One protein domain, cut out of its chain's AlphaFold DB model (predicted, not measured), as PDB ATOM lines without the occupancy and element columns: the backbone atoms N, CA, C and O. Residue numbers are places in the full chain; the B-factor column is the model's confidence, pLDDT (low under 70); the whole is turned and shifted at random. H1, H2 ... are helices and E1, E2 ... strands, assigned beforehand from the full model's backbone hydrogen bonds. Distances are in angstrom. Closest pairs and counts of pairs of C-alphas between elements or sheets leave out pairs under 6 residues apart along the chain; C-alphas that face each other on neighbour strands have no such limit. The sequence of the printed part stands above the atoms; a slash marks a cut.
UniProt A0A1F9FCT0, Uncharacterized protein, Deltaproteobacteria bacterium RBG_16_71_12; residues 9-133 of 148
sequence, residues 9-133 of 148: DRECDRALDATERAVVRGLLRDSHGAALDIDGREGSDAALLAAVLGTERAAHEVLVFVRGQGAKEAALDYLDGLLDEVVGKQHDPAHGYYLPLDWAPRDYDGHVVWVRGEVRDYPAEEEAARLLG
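This is residues 9 to 133 of the 148 residues of an uncharacterized protein of Deltaproteobacteria bacterium RBG_16_71_12 (UniProt A0A1F9FCT0). One twisted sheet of five antiparallel strands has the long helix H2 packed over one face and the shorter H1 on the same face, over edge strand E1, making two layers. The small helix H3 only grazes the sheet, near one end of E1, E2 and E3. The printed part has 125 residues with three named helices and five named strands, in chain order H1 E1 E2 E3 H2 E4 E5 H3; the sheet's order is E1 E2 E3 E5 E4, and the class is mixed. It is compact, with a radius of gyration of the C-alphas of 14.3 A and spans of 40 by 32 by 25 A.

H1, residues 18 to 27, has a height over the sheet of 8.0 A; its closest C-alphas to E1, residues 35 to 42, are Arg 21 and Ile 38, 6.1 A. E1, E2, residues 46 to 54, and E3, residues 59 to 67, form a meander, each strand the antiparallel neighbour of the one before, with N 39 to O 50 at 2.9 A and N 51 to O 62 at 2.8 A. H2, residues 71 to 89, comes closest to E2 at the C-alphas of Ala 47 and Lys 72, 5.1 A. E4, residues 104 to 108, and E5, residues 111 to 120, are a hairpin, with N 106 to O 113 at 2.8 A; N 63 of E3 and O 116 of E5 are 2.8 A apart. E3, H2 and E4 form a split strand-helix-strand unit, two strands running the same way with E5 between them, its crossover left-handed. H3, residues 124 to 131, is apart from H1 and H2. In the three helices every O i to N i+4 pair is within hydrogen-bond range.

H1, 14.3 A long, begins at C-alpha 18 (44.261, -15.615, -28.401). E1, E2 and E3 measure 23.5, 26.5 and 26.8 A, H2 26.6 A, E4 12.6 A and E5 28.2 A. H3, 10.6 A, ends at C-alpha 131 (33.224, -16.389, -41.698).

The C-alphas farthest apart, of Ser 44 and Ala 94, are 41.7 A apart. The printed part has no cut, and the link from H2 to E4 is long. pLDDT is under 70 in residues 29 to 35, 55 to 58, 89 to 98 and 120 to 133.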
ATOM      1  N   ASP A   9      60.125 -16.567 -40.065       88.75
ATOM      2  CA  ASP A   9      60.136 -17.861 -39.381       88.75
ATOM      3  C   ASP A   9      61.272 -17.967 -38.370       88.75
ATOM      4  O   ASP A   9      61.089 -18.551 -37.298       88.75
ATOM      5  N   ARG A  10      62.425 -17.389 -38.710       90.88
ATOM      6  CA  ARG A  10      63.601 -17.329 -37.848       90.88
ATOM      7  C   ARG A  10      63.561 -16.144 -36.885       90.88
ATOM      8  O   ARG A  10      64.095 -16.247 -35.785       90.88
ATOM      9  N   GLU A  11      63.000 -15.021 -37.316       93.19
ATOM     10  CA  GLU A  11      63.067 -13.746 -36.593       93.19
ATOM     11  C   GLU A  11      61.913 -13.527 -35.615       93.19
ATOM     12  O   GLU A  11      62.058 -12.751 -34.677       93.19
ATOM     13  N   CYS A  12      60.786 -14.218 -35.799       93.88
ATOM     14  CA  CYS A  12      59.637 -14.155 -34.904       93.88
ATOM     15  C   CYS A  12      59.348 -15.544 -34.322       93.88
ATOM     16  O   CYS A  12      58.577 -16.323 -34.882       93.88
ATOM     17  N   ASP A  13      59.975 -15.896 -33.207       92.00
ATOM     18  CA  ASP A  13      59.926 -17.238 -32.616       92.00
ATOM     19  C   ASP A  13      58.651 -17.527 -31.804       92.00
ATOM     20  O   ASP A  13      58.349 -18.688 -31.517       92.00
ATOM     21  N   ARG A  14      57.868 -16.495 -31.481       94.75
ATOM     22  CA  ARG A  14      56.676 -16.603 -30.639       94.75
ATOM     23  C   ARG A  14      55.412 -16.232 -31.403       94.75
ATOM     24  O   ARG A  14      55.283 -15.116 -31.885       94.75
ATOM     25  N   ALA A  15      54.434 -17.131 -31.467       93.94
ATOM     26  CA  ALA A  15      53.104 -16.794 -31.978       93.94
ATOM     27  C   ALA A  15      52.317 -15.915 -30.990       93.94
ATOM     28  O   ALA A  15      52.468 -16.061 -29.771       93.94
ATOM     29  N   LEU A  16      51.458 -15.041 -31.519       89.00
ATOM     30  CA  LEU A  16      50.491 -14.294 -30.719       89.00
ATOM     31  C   LEU A  16      49.450 -15.245 -30.123       89.00
ATOM     32  O   LEU A  16      48.878 -16.095 -30.814       89.00
ATOM     33  N   ASP A  17      49.155 -15.084 -28.838       91.75
ATOM     34  CA  ASP A  17      48.094 -15.854 -28.202       91.75
ATOM     35  C   ASP A  17      46.689 -15.338 -28.584       91.75
ATOM     36  O   ASP A  17      46.507 -14.399 -29.363       91.75
ATOM     37  N   ALA A  18      45.639 -16.005 -28.095       88.69
ATOM     38  CA  ALA A  18      44.261 -15.615 -28.401       88.69
ATOM     39  C   ALA A  18      43.887 -14.217 -27.869       88.69
ATOM     40  O   ALA A  18      43.113 -13.511 -28.514       88.69
ATOM     41  N   THR A  19      44.433 -13.817 -26.719       90.12
ATOM     42  CA  THR A  19      44.181 -12.505 -26.111       90.12
ATOM     43  C   THR A  19      44.864 -11.419 -26.925       90.12
ATOM     44  O   THR A  19      44.244 -10.415 -27.260       90.12
ATOM     45  N   GLU A  20      46.120 -11.633 -27.305       89.81
ATOM     46  CA  GLU A  20      46.888 -10.687 -28.110       89.81
ATOM     47  C   GLU A  20      46.271 -10.487 -29.492       89.81
ATOM     48  O   GLU A  20      46.124  -9.352 -29.939       89.81
ATOM     49  N   ARG A  21      45.829 -11.570 -30.143       88.69
ATOM     50  CA  ARG A  21      45.105 -11.479 -31.419       88.69
ATOM     51  C   ARG A  21      43.793 -10.715 -31.284       88.69
ATOM     52  O   ARG A  21      43.440  -9.962 -32.187       88.69
ATOM     53  N   ALA A  22      43.077 -10.874 -30.170       83.56
ATOM     54  CA  ALA A  22      41.868 -10.098 -29.900       83.56
ATOM     55  C   ALA A  22      42.178  -8.607 -29.683       83.56
ATOM     56  O   ALA A  22      41.437  -7.762 -30.176       83.56
ATOM     57  N   VAL A  23      43.288  -8.281 -29.008       87.12
ATOM     58  CA  VAL A  23      43.749  -6.895 -28.834       87.12
ATOM     59  C   VAL A  23      44.130  -6.276 -30.175       87.12
ATOM     60  O   VAL A  23      43.607  -5.219 -30.501       87.12
ATOM     61  N   VAL A  24      44.973  -6.937 -30.978       85.94
ATOM     62  CA  VAL A  24      45.349  -6.454 -32.322       85.94
ATOM     63  C   VAL A  24      44.099  -6.226 -33.167       85.94
ATOM     64  O   VAL A  24      43.933  -5.155 -33.736       85.94
ATOM     65  N   ARG A  25      43.173  -7.189 -33.179       82.06
ATOM     66  CA  ARG A  25      41.904  -7.071 -33.906       82.06
ATOM     67  C   ARG A  25      41.060  -5.882 -33.452       82.06
ATOM     68  O   ARG A  25      40.473  -5.240 -34.304       82.06
ATOM     69  N   GLY A  26      40.985  -5.610 -32.149       80.31
ATOM     70  CA  GLY A  26      40.229  -4.473 -31.614       80.31
ATOM     71  C   GLY A  26      40.926  -3.117 -31.771       80.31
ATOM     72  O   GLY A  26      40.280  -2.087 -31.604       80.31
ATOM     73  N   LEU A  27      42.236  -3.106 -32.041       81.06
ATOM     74  CA  LEU A  27      42.996  -1.891 -32.344       81.06
ATOM     75  C   LEU A  27      42.917  -1.515 -33.824       81.06
ATOM     76  O   LEU A  27      42.909  -0.326 -34.139       81.06
ATOM     77  N   LEU A  28      42.842  -2.510 -34.710       79.19
ATOM     78  CA  LEU A  28      42.500  -2.288 -36.111       79.19
ATOM     79  C   LEU A  28      41.073  -1.740 -36.178       79.19
ATOM     80  O   LEU A  28      40.186  -2.209 -35.460       79.19
ATOM     81  N   ARG A  29      40.848  -0.704 -36.985       64.12
ATOM     82  CA  ARG A  29      39.552  -0.020 -37.000       64.12
ATOM     83  C   ARG A  29      38.424  -0.999 -37.351       64.12
ATOM     84  O   ARG A  29      38.430  -1.622 -38.406       64.12
ATOM     85  N   ASP A  30      37.364  -1.011 -36.537       55.44
ATOM     86  CA  ASP A  30      36.086  -1.724 -36.777       55.44
ATOM     87  C   ASP A  30      35.358  -1.299 -38.084       55.44
ATOM     88  O   ASP A  30      34.256  -1.756 -38.395       55.44
ATOM     89  N   SER A  31      35.950  -0.401 -38.873       51.72
ATOM     90  CA  SER A  31      35.337   0.296 -40.005       51.72
ATOM     91  C   SER A  31      35.250  -0.520 -41.298       51.72
ATOM     92  O   SER A  31      34.661  -0.043 -42.266       51.72
ATOM     93  N   HIS A  32      35.818  -1.725 -41.362       54.34
ATOM     94  CA  HIS A  32      35.980  -2.419 -42.646       54.34
ATOM     95  C   HIS A  32      34.734  -3.173 -43.136       54.34
ATOM     96  O   HIS A  32      34.723  -3.608 -44.285       54.34
ATOM     97  N   GLY A  33      33.690  -3.349 -42.307       51.72
ATOM     98  CA  GLY A  33      32.453  -4.060 -42.690       51.72
ATOM     99  C   GLY A  33      32.670  -5.501 -43.187       51.72
ATOM    100  O   GLY A  33      31.763  -6.118 -43.740       51.72
ATOM    101  N   ALA A  34      33.880  -6.016 -42.995       57.91
ATOM    102  CA  ALA A  34      34.429  -7.220 -43.581       57.91
ATOM    103  C   ALA A  34      34.932  -8.109 -42.450       57.91
ATOM    104  O   ALA A  34      35.448  -7.630 -41.436       57.91
ATOM    105  N   ALA A  35      34.759  -9.416 -42.609       65.69
ATOM    106  CA  ALA A  35      35.262 -10.359 -41.631       65.69
ATOM    107  C   ALA A  35      36.797 -10.364 -41.685       65.69
ATOM    108  O   ALA A  35      37.394 -10.630 -42.731       65.69
ATOM    109  N   LEU A  36      37.402 -10.024 -40.546       74.06
ATOM    110  CA  LEU A  36      38.839  -9.870 -40.373       74.06
ATOM    111  C   LEU A  36      39.367 -10.994 -39.480       74.06
ATOM    112  O   LEU A  36      39.008 -11.088 -38.301       74.06
ATOM    113  N   ASP A  37      40.221 -11.839 -40.047       82.19
ATOM    114  CA  ASP A  37      41.007 -12.806 -39.284       82.19
ATOM    115  C   ASP A  37      42.423 -12.264 -39.098       82.19
ATOM    116  O   ASP A  37      43.025 -11.765 -40.046       82.19
ATOM    117  N   ILE A  38      42.935 -12.346 -37.873       84.62
ATOM    118  CA  ILE A  38      44.234 -11.790 -37.496       84.62
ATOM    119  C   ILE A  38      45.075 -12.887 -36.876       84.62
ATOM    120  O   ILE A  38      44.647 -13.548 -35.925       84.62
ATOM    121  N   ASP A  39      46.300 -12.992 -37.366       90.12
ATOM    122  CA  ASP A  39      47.356 -13.782 -36.759       90.12
ATOM    123  C   ASP A  39      48.649 -12.965 -36.682       90.12
ATOM    124  O   ASP A  39      48.763 -11.869 -37.236       90.12
ATOM    125  N   GLY A  40      49.640 -13.483 -35.974       92.50
ATOM    126  CA  GLY A  40      50.934 -12.839 -35.921       92.50
ATOM    127  C   GLY A  40      51.961 -13.612 -35.125       92.50
ATOM    128  O   GLY A  40      51.661 -14.548 -34.379       92.50
ATOM    129  N   ARG A  41      53.205 -13.187 -35.293       95.75
ATOM    130  CA  ARG A  41      54.358 -13.682 -34.554       95.75
ATOM    131  C   ARG A  41      55.222 -12.505 -34.131       95.75
ATOM    132  O   ARG A  41      55.287 -11.486 -34.809       95.75
ATOM    133  N   GLU A  42      55.918 -12.676 -33.024       94.06
ATOM    134  CA  GLU A  42      56.849 -11.707 -32.471       94.06
ATOM    135  C   GLU A  42      58.202 -12.357 -32.218       94.06
ATOM    136  O   GLU A  42      58.293 -13.554 -31.942       94.06
ATOM    137  N   GLY A  43      59.243 -11.542 -32.323       92.56
ATOM    138  CA  GLY A  43      60.578 -11.818 -31.811       92.56
ATOM    139  C   GLY A  43      61.014 -10.722 -30.843       92.56
ATOM    140  O   GLY A  43      60.226  -9.858 -30.462       92.56
ATOM    141  N   SER A  44      62.292 -10.726 -30.461       90.75
ATOM    142  CA  SER A  44      62.864  -9.723 -29.546       90.75
ATOM    143  C   SER A  44      62.732  -8.280 -30.040       90.75
ATOM    144  O   SER A  44      62.574  -7.359 -29.242       90.75
ATOM    145  N   ASP A  45      62.840  -8.091 -31.349       92.00
ATOM    146  CA  ASP A  45      62.913  -6.807 -32.045       92.00
ATOM    147  C   ASP A  45      62.287  -6.909 -33.443       92.00
ATOM    148  O   ASP A  45      62.667  -6.192 -34.364       92.00
ATOM    149  N   ALA A  46      61.341  -7.826 -33.625       95.00
ATOM    150  CA  ALA A  46      60.648  -8.019 -34.889       95.00
ATOM    151  C   ALA A  46      59.188  -8.393 -34.651       95.00
ATOM    152  O   ALA A  46      58.851  -9.046 -33.661       95.00
ATOM    153  N   ALA A  47      58.328  -8.004 -35.584       96.56
ATOM    154  CA  ALA A  47      56.922  -8.364 -35.572       96.56
ATOM    155  C   ALA A  47      56.469  -8.746 -36.978       96.56
ATOM    156  O   ALA A  47      56.800  -8.072 -37.954       96.56
ATOM    157  N   LEU A  48      55.687  -9.815 -37.057       96.69
ATOM    158  CA  LEU A  48      54.932 -10.226 -38.226       96.69
ATOM    159  C   LEU A  48      53.452 -10.182 -37.861       96.69
ATOM    160  O   LEU A  48      53.022 -10.914 -36.972       96.69
ATOM    161  N   LEU A  49      52.670  -9.390 -38.579       95.19
ATOM    162  CA  LEU A  49      51.213  -9.413 -38.500       95.19
ATOM    163  C   LEU A  49      50.645  -9.921 -39.818       95.19
ATOM    164  O   LEU A  49      51.086  -9.511 -40.893       95.19
ATOM    165  N   ALA A  50      49.669 -10.815 -39.725       91.56
ATOM    166  CA  ALA A  50      48.922 -11.330 -40.855       91.56
ATOM    167  C   ALA A  50      47.444 -10.982 -40.684       91.56
ATOM    168  O   ALA A  50      46.865 -11.198 -39.618       91.56
ATOM    169  N   ALA A  51      46.838 -10.465 -41.745       88.38
ATOM    170  CA  ALA A  51      45.415 -10.195 -41.812       88.38
ATOM    171  C   ALA A  51      44.808 -10.886 -43.024       88.38
ATOM    172  O   ALA A  51      45.314 -10.758 -44.139       88.38
ATOM    173  N   VAL A  52      43.697 -11.580 -42.805       84.50
ATOM    174  CA  VAL A  52      42.829 -12.055 -43.877       84.50
ATOM    175  C   VAL A  52      41.563 -11.222 -43.853       84.50
ATOM    176  O   VAL A  52      40.796 -11.262 -42.891       84.50
ATOM    177  N   LEU A  53      41.358 -10.470 -44.927       77.81
ATOM    178  CA  LEU A  53      40.188  -9.637 -45.141       77.81
ATOM    179  C   LEU A  53      39.268 -10.320 -46.153       77.81
ATOM    180  O   LEU A  53      39.577 -10.376 -47.347       77.81
ATOM    181  N   GLY A  54      38.137 -10.839 -45.679       71.12
ATOM    182  CA  GLY A  54      37.089 -11.374 -46.544       71.12
ATOM    183  C   GLY A  54      36.194 -10.262 -47.089       71.12
ATOM    184  O   GLY A  54      35.523  -9.579 -46.319       71.12
ATOM    185  N   THR A  55      36.144 -10.103 -48.409       66.44
ATOM    186  CA  THR A  55      35.198  -9.213 -49.104       66.44
ATOM    187  C   THR A  55      34.115 -10.035 -49.806       66.44
ATOM    188  O   THR A  55      34.236 -11.252 -49.940       66.44
ATOM    189  N   GLU A  56      33.070  -9.384 -50.328       63.50
ATOM    190  CA  GLU A  56      32.015 -10.065 -51.103       63.50
ATOM    191  C   GLU A  56      32.539 -10.793 -52.356       63.50
ATOM    192  O   GLU A  56      31.857 -11.668 -52.889       63.50
ATOM    193  N   ARG A  57      33.723 -10.419 -52.862       61.16
ATOM    194  CA  ARG A  57      34.258 -10.905 -54.145       61.16
ATOM    195  C   ARG A  57      35.557 -11.697 -54.027       61.16
ATOM    196  O   ARG A  57      35.839 -12.479 -54.926       61.16
ATOM    197  N   ALA A  58      36.340 -11.484 -52.972       65.88
ATOM    198  CA  ALA A  58      37.656 -12.096 -52.794       65.88
ATOM    199  C   ALA A  58      38.107 -12.062 -51.327       65.88
ATOM    200  O   ALA A  58      37.656 -11.218 -50.550       65.88
ATOM    201  N   ALA A  59      39.051 -12.930 -50.968       72.50
ATOM    202  CA  ALA A  59      39.782 -12.825 -49.711       72.50
ATOM    203  C   ALA A  59      41.184 -12.261 -49.975       72.50
ATOM    204  O   ALA A  59      41.908 -12.756 -50.842       72.50
ATOM    205  N   HIS A  60      41.570 -11.237 -49.222       78.69
ATOM    206  CA  HIS A  60      42.901 -10.645 -49.281       78.69
ATOM    207  C   HIS A  60      43.701 -11.109 -48.073       78.69
ATOM    208  O   HIS A  60      43.355 -10.766 -46.946       78.69
ATOM    209  N   GLU A  61      44.764 -11.877 -48.303       85.62
ATOM    210  CA  GLU A  61      45.747 -12.173 -47.265       85.62
ATOM    211  C   GLU A  61      46.885 -11.161 -47.368       85.62
ATOM    212  O   GLU A  61      47.500 -10.996 -48.424       85.62
ATOM    213  N   VAL A  62      47.154 -10.476 -46.265       89.25
ATOM    214  CA  VAL A  62      48.179  -9.449 -46.138       89.25
ATOM    215  C   VAL A  62      49.100  -9.833 -44.995       89.25
ATOM    216  O   VAL A  62      48.642 -10.143 -43.902       89.25
ATOM    217  N   LEU A  63      50.402  -9.772 -45.241       93.62
ATOM    218  CA  LEU A  63      51.443  -9.967 -44.251       93.62
ATOM    219  C   LEU A  63      52.315  -8.715 -44.190       93.62
ATOM    220  O   LEU A  63      52.809  -8.230 -45.212       93.62
ATOM    221  N   VAL A  64      52.521  -8.221 -42.976       95.69
ATOM    222  CA  VAL A  64      53.345  -7.056 -42.665       95.69
ATOM    223  C   VAL A  64      54.413  -7.488 -41.679       95.69
ATOM    224  O   VAL A  64      54.106  -7.967 -40.591       95.69
ATOM    225  N   PHE A  65      55.671  -7.324 -42.066       96.56
ATOM    226  CA  PHE A  65      56.825  -7.630 -41.237       96.56
ATOM    227  C   PHE A  65      57.644  -6.370 -40.981       96.56
ATOM    228  O   PHE A  65      57.905  -5.596 -41.905       96.56
ATOM    229  N   VAL A  66      58.079  -6.175 -39.740       96.62
ATOM    230  CA  VAL A  66      58.882  -5.023 -39.317       96.62
ATOM    231  C   VAL A  66      60.000  -5.485 -38.388       96.62
ATOM    232  O   VAL A  66      59.809  -6.397 -37.585       96.62
ATOM    233  N   ARG A  67      61.161  -4.828 -38.491       94.12
ATOM    234  CA  ARG A  67      62.317  -4.994 -37.595       94.12
ATOM    235  C   ARG A  67      62.566  -3.720 -36.787       94.12
ATOM    236  O   ARG A  67      62.270  -2.614 -37.246       94.12
ATOM    237  N   GLY A  68      63.215  -3.877 -35.643       91.19
ATOM    238  CA  GLY A  68      63.650  -2.814 -34.750       91.19
ATOM    239  C   GLY A  68      62.738  -2.595 -33.542       91.19
ATOM    240  O   GLY A  68      61.696  -3.220 -33.358       91.19
ATOM    241  N   GLN A  69      63.159  -1.665 -32.689       91.50
ATOM    242  CA  GLN A  69      62.384  -1.238 -31.528       91.50
ATOM    243  C   GLN A  69      61.043  -0.641 -31.977       91.50
ATOM    244  O   GLN A  69      61.037   0.234 -32.832       91.50
ATOM    245  N   GLY A  70      59.927  -1.085 -31.392       90.94
ATOM    246  CA  GLY A  70      58.587  -0.630 -31.793       90.94
ATOM    247  C   GLY A  70      58.032  -1.326 -33.042       90.94
ATOM    248  O   GLY A  70      57.079  -0.843 -33.646       90.94
ATOM    249  N   ALA A  71      58.629  -2.453 -33.461       93.25
ATOM    250  CA  ALA A  71      58.207  -3.182 -34.657       93.25
ATOM    251  C   ALA A  71      56.722  -3.574 -34.638       93.25
ATOM    252  O   ALA A  71      56.084  -3.545 -35.686       93.25
ATOM    253  N   LYS A  72      56.167  -3.931 -33.474       92.38
ATOM    254  CA  LYS A  72      54.761  -4.335 -33.357       92.38
ATOM    255  C   LYS A  72      53.822  -3.164 -33.617       92.38
ATOM    256  O   LYS A  72      52.873  -3.313 -34.380       92.38
ATOM    257  N   GLU A  73      54.095  -2.017 -33.005       92.75
ATOM    258  CA  GLU A  73      53.323  -0.790 -33.177       92.75
ATOM    259  C   GLU A  73      53.391  -0.313 -34.632       92.75
ATOM    260  O   GLU A  73      52.356  -0.104 -35.257       92.75
ATOM    261  N   ALA A  74      54.591  -0.271 -35.219       94.12
ATOM    262  CA  ALA A  74      54.764   0.095 -36.622       94.12
ATOM    263  C   ALA A  74      54.074  -0.892 -37.584       94.12
ATOM    264  O   ALA A  74      53.480  -0.474 -38.577       94.12
ATOM    265  N   ALA A  75      54.127  -2.200 -37.299       94.31
ATOM    266  CA  ALA A  75      53.427  -3.209 -38.092       94.31
ATOM    267  C   ALA A  75      51.906  -3.034 -38.010       94.31
ATOM    268  O   ALA A  75      51.229  -3.171 -39.027       94.31
ATOM    269  N   LEU A  76      51.379  -2.733 -36.819       92.50
ATOM    270  CA  LEU A  76      49.955  -2.517 -36.577       92.50
ATOM    271  C   LEU A  76      49.445  -1.279 -37.321       92.50
ATOM    272  O   LEU A  76      48.488  -1.391 -38.082       92.50
ATOM    273  N   ASP A  77      50.107  -0.135 -37.143       91.94
ATOM    274  CA  ASP A  77      49.697   1.130 -37.761       91.94
ATOM    275  C   ASP A  77      49.782   1.055 -39.293       91.94
ATOM    276  O   ASP A  77      48.895   1.528 -40.011       91.94
ATOM    277  N   TYR A  78      50.826   0.399 -39.814       92.94
ATOM    278  CA  TYR A  78      50.957   0.162 -41.247       92.94
ATOM    279  C   TYR A  78      49.865  -0.780 -41.773       92.94
ATOM    280  O   TYR A  78      49.311  -0.545 -42.849       92.94
ATOM    281  N   LEU A  79      49.553  -1.850 -41.034       91.50
ATOM    282  CA  LEU A  79      48.513  -2.806 -41.406       91.50
ATOM    283  C   LEU A  79      47.125  -2.151 -41.431       91.50
ATOM    284  O   LEU A  79      46.395  -2.381 -42.390       91.50
ATOM    285  N   ASP A  80      46.785  -1.311 -40.450       88.88
ATOM    286  CA  ASP A  80      45.515  -0.562 -40.408       88.88
ATOM    287  C   ASP A  80      45.350   0.317 -41.659       88.88
ATOM    288  O   ASP A  80      44.367   0.201 -42.393       88.88
ATOM    289  N   GLY A  81      46.375   1.113 -41.986       87.56
ATOM    290  CA  GLY A  81      46.373   1.944 -43.192       87.56
ATOM    291  C   GLY A  81      46.274   1.127 -44.487       87.56
ATOM    292  O   GLY A  81      45.556   1.504 -45.413       87.56
ATOM    293  N   LEU A  82      46.955  -0.022 -44.550       87.62
ATOM    294  CA  LEU A  82      46.904  -0.917 -45.704       87.62
ATOM    295  C   LEU A  82      45.513  -1.544 -45.887       87.62
ATOM    296  O   LEU A  82      45.034  -1.643 -47.017       87.62
ATOM    297  N   LEU A  83      44.849  -1.936 -44.798       84.75
ATOM    298  CA  LEU A  83      43.478  -2.452 -44.833       84.75
ATOM    299  C   LEU A  83      42.483  -1.368 -45.273       84.75
ATOM    300  O   LEU A  83      41.633  -1.641 -46.123       84.75
ATOM    301  N   ASP A  84      42.634  -0.134 -44.784       82.62
ATOM    302  CA  ASP A  84      41.847   1.026 -45.232       82.62
ATOM    303  C   ASP A  84      42.002   1.260 -46.745       82.62
ATOM    304  O   ASP A  84      41.017   1.499 -47.453       82.62
ATOM    305  N   GLU A  85      43.219   1.138 -47.281       81.00
ATOM    306  CA  GLU A  85      43.453   1.272 -48.719       81.00
ATOM    307  C   GLU A  85      42.823   0.140 -49.547       81.00
ATOM    308  O   GLU A  85      42.265   0.406 -50.618       81.00
ATOM    309  N   VAL A  86      42.918  -1.108 -49.074       78.88
ATOM    310  CA  VAL A  86      42.322  -2.280 -49.738       78.88
ATOM    311  C   VAL A  86      40.801  -2.128 -49.791       78.88
ATOM    312  O   VAL A  86      40.215  -2.247 -50.869       78.88
ATOM    313  N   VAL A  87      40.168  -1.786 -48.666       76.69
ATOM    314  CA  VAL A  87      38.718  -1.551 -48.585       76.69
ATOM    315  C   VAL A  87      38.304  -0.348 -49.430       76.69
ATOM    316  O   VAL A  87      37.335  -0.428 -50.181       76.69
ATOM    317  N   GLY A  88      39.042   0.763 -49.380       74.19
ATOM    318  CA  GLY A  88      38.721   1.961 -50.158       74.19
ATOM    319  C   GLY A  88      38.754   1.727 -51.672       74.19
ATOM    320  O   GLY A  88      37.912   2.249 -52.402       74.19
ATOM    321  N   LYS A  89      39.699   0.909 -52.152       68.88
ATOM    322  CA  LYS A  89      39.869   0.603 -53.582       68.88
ATOM    323  C   LYS A  89      39.033  -0.586 -54.064       68.88
ATOM    324  O   LYS A  89      38.853  -0.724 -55.270       68.88
ATOM    325  N   GLN A  90      38.435  -1.386 -53.173       63.41
ATOM    326  CA  GLN A  90      37.558  -2.507 -53.562       63.41
ATOM    327  C   GLN A  90      36.344  -2.065 -54.404       63.41
ATOM    328  O   GLN A  90      35.790  -2.849 -55.178       63.41
ATOM    329  N   HIS A  91      35.914  -0.808 -54.248       56.28
ATOM    330  CA  HIS A  91      34.775  -0.232 -54.962       56.28
ATOM    331  C   HIS A  91      35.157   0.432 -56.295       56.28
ATOM    332  O   HIS A  91      34.258   0.857 -57.024       56.28
ATOM    333  N   ASP A  92      36.448   0.496 -56.640       55.00
ATOM    334  CA  ASP A  92      36.925   1.047 -57.908       55.00
ATOM    335  C   ASP A  92      37.294  -0.081 -58.897       55.00
ATOM    336  O   ASP A  92      38.373  -0.673 -58.802       55.00
ATOM    337  N   PRO A  93      36.437  -0.388 -59.890       47.75
ATOM    338  CA  PRO A  93      36.706  -1.434 -60.876       47.75
ATOM    339  C   PRO A  93      37.906  -1.138 -61.796       47.75
ATOM    340  O   PRO A  93      38.343  -2.043 -62.505       47.75
ATOM    341  N   ALA A  94      38.440   0.091 -61.808       50.38
ATOM    342  CA  ALA A  94      39.628   0.455 -62.581       50.38
ATOM    343  C   ALA A  94      40.945   0.305 -61.794       50.38
ATOM    344  O   ALA A  94      42.013   0.278 -62.407       50.38
ATOM    345  N   HIS A  95      40.890   0.174 -60.463       49.16
ATOM    346  CA  HIS A  95      42.065   0.149 -59.588       49.16
ATOM    347  C   HIS A  95      42.013  -1.031 -58.613       49.16
ATOM    348  O   HIS A  95      41.808  -0.863 -57.413       49.16
ATOM    349  N   GLY A  96      42.261  -2.242 -59.118       53.44
ATOM    350  CA  GLY A  96      42.524  -3.390 -58.250       53.44
ATOM    351  C   GLY A  96      43.720  -3.107 -57.335       53.44
ATOM    352  O   GLY A  96      44.770  -2.656 -57.801       53.44
ATOM    353  N   TYR A  97      43.570  -3.348 -56.032       59.78
ATOM    354  CA  TYR A  97      44.683  -3.213 -55.097       59.78
ATOM    355  C   TYR A  97      45.725  -4.299 -55.387       59.78
ATOM    356  O   TYR A  97      45.466  -5.483 -55.174       59.78
ATOM    357  N   TYR A  98      46.895  -3.917 -55.905       63.59
ATOM    358  CA  TYR A  98      47.977  -4.867 -56.159       63.59
ATOM    359  C   TYR A  98      48.820  -5.046 -54.897       63.59
ATOM    360  O   TYR A  98      49.581  -4.155 -54.505       63.59
ATOM    361  N   LEU A  99      48.693  -6.216 -54.274       77.00
ATOM    362  CA  LEU A  99      49.600  -6.662 -53.223       77.00
ATOM    363  C   LEU A  99      50.780  -7.410 -53.855       77.00
ATOM    364  O   LEU A  99      50.583  -8.198 -54.782       77.00
ATOM    365  N   PRO A 100      52.015  -7.162 -53.394       80.38
ATOM    366  CA  PRO A 100      53.175  -7.870 -53.908       80.38
ATOM    367  C   PRO A 100      53.153  -9.332 -53.433       80.38
ATOM    368  O   PRO A 100      53.026  -9.597 -52.240       80.38
ATOM    369  N   LEU A 101      53.311 -10.278 -54.366       82.12
ATOM    370  CA  LEU A 101      53.356 -11.716 -54.052       82.12
ATOM    371  C   LEU A 101      54.613 -12.113 -53.256       82.12
ATOM    372  O   LEU A 101      54.573 -13.055 -52.459       82.12
ATOM    373  N   ASP A 102      55.700 -11.368 -53.459       88.12
ATOM    374  CA  ASP A 102      56.971 -11.480 -52.742       88.12
ATOM    375  C   ASP A 102      57.132 -10.341 -51.725       88.12
ATOM    376  O   ASP A 102      56.461  -9.312 -51.810       88.12
ATOM    377  N   TRP A 103      58.065 -10.492 -50.781       91.50
ATOM    378  CA  TRP A 103      58.381  -9.449 -49.804       91.50
ATOM    379  C   TRP A 103      58.931  -8.186 -50.471       91.50
ATOM    380  O   TRP A 103      60.063  -8.165 -50.961       91.50
ATOM    381  N   ALA A 104      58.151  -7.109 -50.425       90.12
ATOM    382  CA  ALA A 104      58.551  -5.802 -50.926       90.12
ATOM    383  C   ALA A 104      58.838  -4.845 -49.757       90.12
ATOM    384  O   ALA A 104      57.935  -4.605 -48.949       90.12
ATOM    385  N   PRO A 105      60.056  -4.281 -49.654       92.44
ATOM    386  CA  PRO A 105      60.365  -3.285 -48.638       92.44
ATOM    387  C   PRO A 105      59.698  -1.944 -48.968       92.44
ATOM    388  O   PRO A 105      59.623  -1.542 -50.132       92.44
ATOM    389  N   ARG A 106      59.251  -1.239 -47.931       90.31
ATOM    390  CA  ARG A 106      58.677   0.106 -47.981       90.31
ATOM    391  C   ARG A 106      59.170   0.904 -46.778       90.31
ATOM    392  O   ARG A 106      59.298   0.351 -45.691       90.31
ATOM    393  N   ASP A 107      59.433   2.188 -46.974       90.75
ATOM    394  CA  ASP A 107      59.747   3.097 -45.872       90.75
ATOM    395  C   ASP A 107      58.443   3.595 -45.233       90.75
ATOM    396  O   ASP A 107      57.544   4.065 -45.934       90.75
ATOM    397  N   TYR A 108      58.343   3.503 -43.907       90.50
ATOM    398  CA  TYR A 108      57.184   3.946 -43.137       90.50
ATOM    399  C   TYR A 108      57.611   4.443 -41.756       90.50
ATOM    400  O   TYR A 108      58.158   3.681 -40.971       90.50
ATOM    401  N   ASP A 109      57.376   5.725 -41.480       89.06
ATOM    402  CA  ASP A 109      57.647   6.384 -40.190       89.06
ATOM    403  C   ASP A 109      59.011   6.044 -39.549       89.06
ATOM    404  O   ASP A 109      59.137   5.756 -38.364       89.06
ATOM    405  N   GLY A 110      60.074   6.025 -40.361       87.81
ATOM    406  CA  GLY A 110      61.426   5.688 -39.894       87.81
ATOM    407  C   GLY A 110      61.718   4.187 -39.759       87.81
ATOM    408  O   GLY A 110      62.857   3.821 -39.472       87.81
ATOM    409  N   HIS A 111      60.742   3.326 -40.042       90.12
ATOM    410  CA  HIS A 111      60.883   1.877 -40.153       90.12
ATOM    411  C   HIS A 111      60.941   1.429 -41.614       90.12
ATOM    412  O   HIS A 111      60.309   2.008 -42.497       90.12
ATOM    413  N   VAL A 112      61.668   0.339 -41.862       92.00
ATOM    414  CA  VAL A 112      61.491  -0.439 -43.091       92.00
ATOM    415  C   VAL A 112      60.451  -1.510 -42.799       92.00
ATOM    416  O   VAL A 112      60.644  -2.348 -41.918       92.00
ATOM    417  N   VAL A 113      59.356  -1.468 -43.547       93.56
ATOM    418  CA  VAL A 113      58.258  -2.425 -43.479       93.56
ATOM    419  C   VAL A 113      58.320  -3.306 -44.713       93.56
ATOM    420  O   VAL A 113      58.394  -2.816 -45.839       93.56
ATOM    421  N   TRP A 114      58.275  -4.616 -44.523       95.12
ATOM    422  CA  TRP A 114      58.143  -5.562 -45.617       95.12
ATOM    423  C   TRP A 114      56.700  -6.009 -45.716       95.12
ATOM    424  O   TRP A 114      56.102  -6.448 -44.739       95.12
ATOM    425  N   VAL A 115      56.156  -5.905 -46.921       92.75
ATOM    426  CA  VAL A 115      54.772  -6.272 -47.201       92.75
ATOM    427  C   VAL A 115      54.764  -7.405 -48.200       92.75
ATOM    428  O   VAL A 115      55.505  -7.379 -49.186       92.75
ATOM    429  N   ARG A 116      53.897  -8.374 -47.951       92.31
ATOM    430  CA  ARG A 116      53.542  -9.437 -48.879       92.31
ATOM    431  C   ARG A 116      52.032  -9.608 -48.835       92.31
ATOM    432  O   ARG A 116      51.430  -9.452 -47.782       92.31
ATOM    433  N   GLY A 117      51.411  -9.944 -49.952       87.06
ATOM    434  CA  GLY A 117      50.008 -10.311 -49.938       87.06
ATOM    435  C   GLY A 117      49.558 -11.000 -51.210       87.06
ATOM    436  O   GLY A 117      50.184 -10.890 -52.262       87.06
ATOM    437  N   GLU A 118      48.461 -11.727 -51.085       78.88
ATOM    438  CA  GLU A 118      47.861 -12.512 -52.152       78.88
ATOM    439  C   GLU A 118      46.354 -12.257 -52.164       78.88
ATOM    440  O   GLU A 118      45.698 -12.233 -51.119       78.88
ATOM    441  N   VAL A 119      45.798 -12.070 -53.361       73.50
ATOM    442  CA  VAL A 119      44.350 -12.134 -53.563       73.50
ATOM    443  C   VAL A 119      44.016 -13.594 -53.812       73.50
ATOM    444  O   VAL A 119      44.426 -14.156 -54.827       73.50
ATOM    445  N   ARG A 120      43.307 -14.224 -52.878       63.25
ATOM    446  CA  ARG A 120      42.866 -15.606 -53.036       63.25
ATOM    447  C   ARG A 120      41.438 -15.633 -53.552       63.25
ATOM    448  O   ARG A 120      40.520 -15.144 -52.892       63.25
ATOM    449  N   ASP A 121      41.259 -16.313 -54.680       54.19
ATOM    450  CA  ASP A 121      39.963 -16.827 -55.118       54.19
ATOM    451  C   ASP A 121      39.577 -18.004 -54.206       54.19
ATOM    452  O   ASP A 121      39.573 -19.170 -54.606       54.19
ATOM    453  N   TYR A 122      39.278 -17.734 -52.934       49.66
ATOM    454  CA  TYR A 122      38.400 -18.653 -52.219       49.66
ATOM    455  C   TYR A 122      37.088 -18.681 -53.010       49.66
ATOM    456  O   TYR A 122      36.633 -17.608 -53.416       49.66
ATOM    457  N   PRO A 123      36.460 -19.846 -53.268       50.62
ATOM    458  CA  PRO A 123      35.090 -19.839 -53.761       50.62
ATOM    459  C   PRO A 123      34.313 -18.993 -52.756       50.62
ATOM    460  O   PRO A 123      34.230 -19.383 -51.593       50.62
ATOM    461  N   ALA A 124      33.867 -17.802 -53.166       52.06
ATOM    462  CA  ALA A 124      33.408 -16.751 -52.254       52.06
ATOM    463  C   ALA A 124      32.349 -17.268 -51.266       52.06
ATOM    464  O   ALA A 124      32.270 -16.819 -50.130       52.06
ATOM    465  N   GLU A 125      31.606 -18.295 -51.675       48.72
ATOM    466  CA  GLU A 125      30.622 -19.011 -50.876       48.72
ATOM    467  C   GLU A 125      31.205 -19.840 -49.718       48.72
ATOM    468  O   GLU A 125      30.591 -19.880 -48.659       48.72
ATOM    469  N   GLU A 126      32.363 -20.495 -49.861       53.00
ATOM    470  CA  GLU A 126      32.960 -21.323 -48.796       53.00
ATOM    471  C   GLU A 126      33.576 -20.468 -47.681       53.00
ATOM    472  O   GLU A 126      33.428 -20.800 -46.504       53.00
ATOM    473  N   GLU A 127      34.231 -19.359 -48.035       56.44
ATOM    474  CA  GLU A 127      34.856 -18.469 -47.051       56.44
ATOM    475  C   GLU A 127      33.835 -17.508 -46.434       56.44
ATOM    476  O   GLU A 127      33.852 -17.319 -45.220       56.44
ATOM    477  N   ALA A 128      32.857 -17.006 -47.204       53.16
ATOM    478  CA  ALA A 128      31.704 -16.319 -46.623       53.16
ATOM    479  C   ALA A 128      30.928 -17.255 -45.686       53.16
ATOM    480  O   ALA A 128      30.569 -16.845 -44.588       53.16
ATOM    481  N   ALA A 129      30.731 -18.528 -46.053       58.19
ATOM    482  CA  ALA A 129      30.105 -19.498 -45.159       58.19
ATOM    483  C   ALA A 129      30.937 -19.716 -43.886       58.19
ATOM    484  O   ALA A 129      30.385 -19.620 -42.794       58.19
ATOM    485  N   ARG A 130      32.258 -19.920 -43.989       55.09
ATOM    486  CA  ARG A 130      33.142 -20.071 -42.818       55.09
ATOM    487  C   ARG A 130      33.079 -18.852 -41.892       55.09
ATOM    488  O   ARG A 130      32.921 -19.018 -40.684       55.09
ATOM    489  N   LEU A 131      33.184 -17.647 -42.449       55.25
ATOM    490  CA  LEU A 131      33.224 -16.389 -41.698       55.25
ATOM    491  C   LEU A 131      31.855 -16.009 -41.107       55.25
ATOM    492  O   LEU A 131      31.800 -15.395 -40.044       55.25
ATOM    493  N   LEU A 132      30.752 -16.436 -41.733       59.41
ATOM    494  CA  LEU A 132      29.381 -16.282 -41.226       59.41
ATOM    495  C   LEU A 132      28.932 -17.441 -40.310       59.41
ATOM    496  O   LEU A 132      27.785 -17.460 -39.862       59.41
ATOM    497  N   GLY A 133      29.804 -18.417 -40.023       53.75
ATOM    498  CA  GLY A 133      29.486 -19.576 -39.176       53.75
ATOM    499  C   GLY A 133      28.512 -20.580 -39.810       53.75
ATOM    500  O   GLY A 133      27.828 -21.321 -39.104       53.75
TER     501      GLY A 133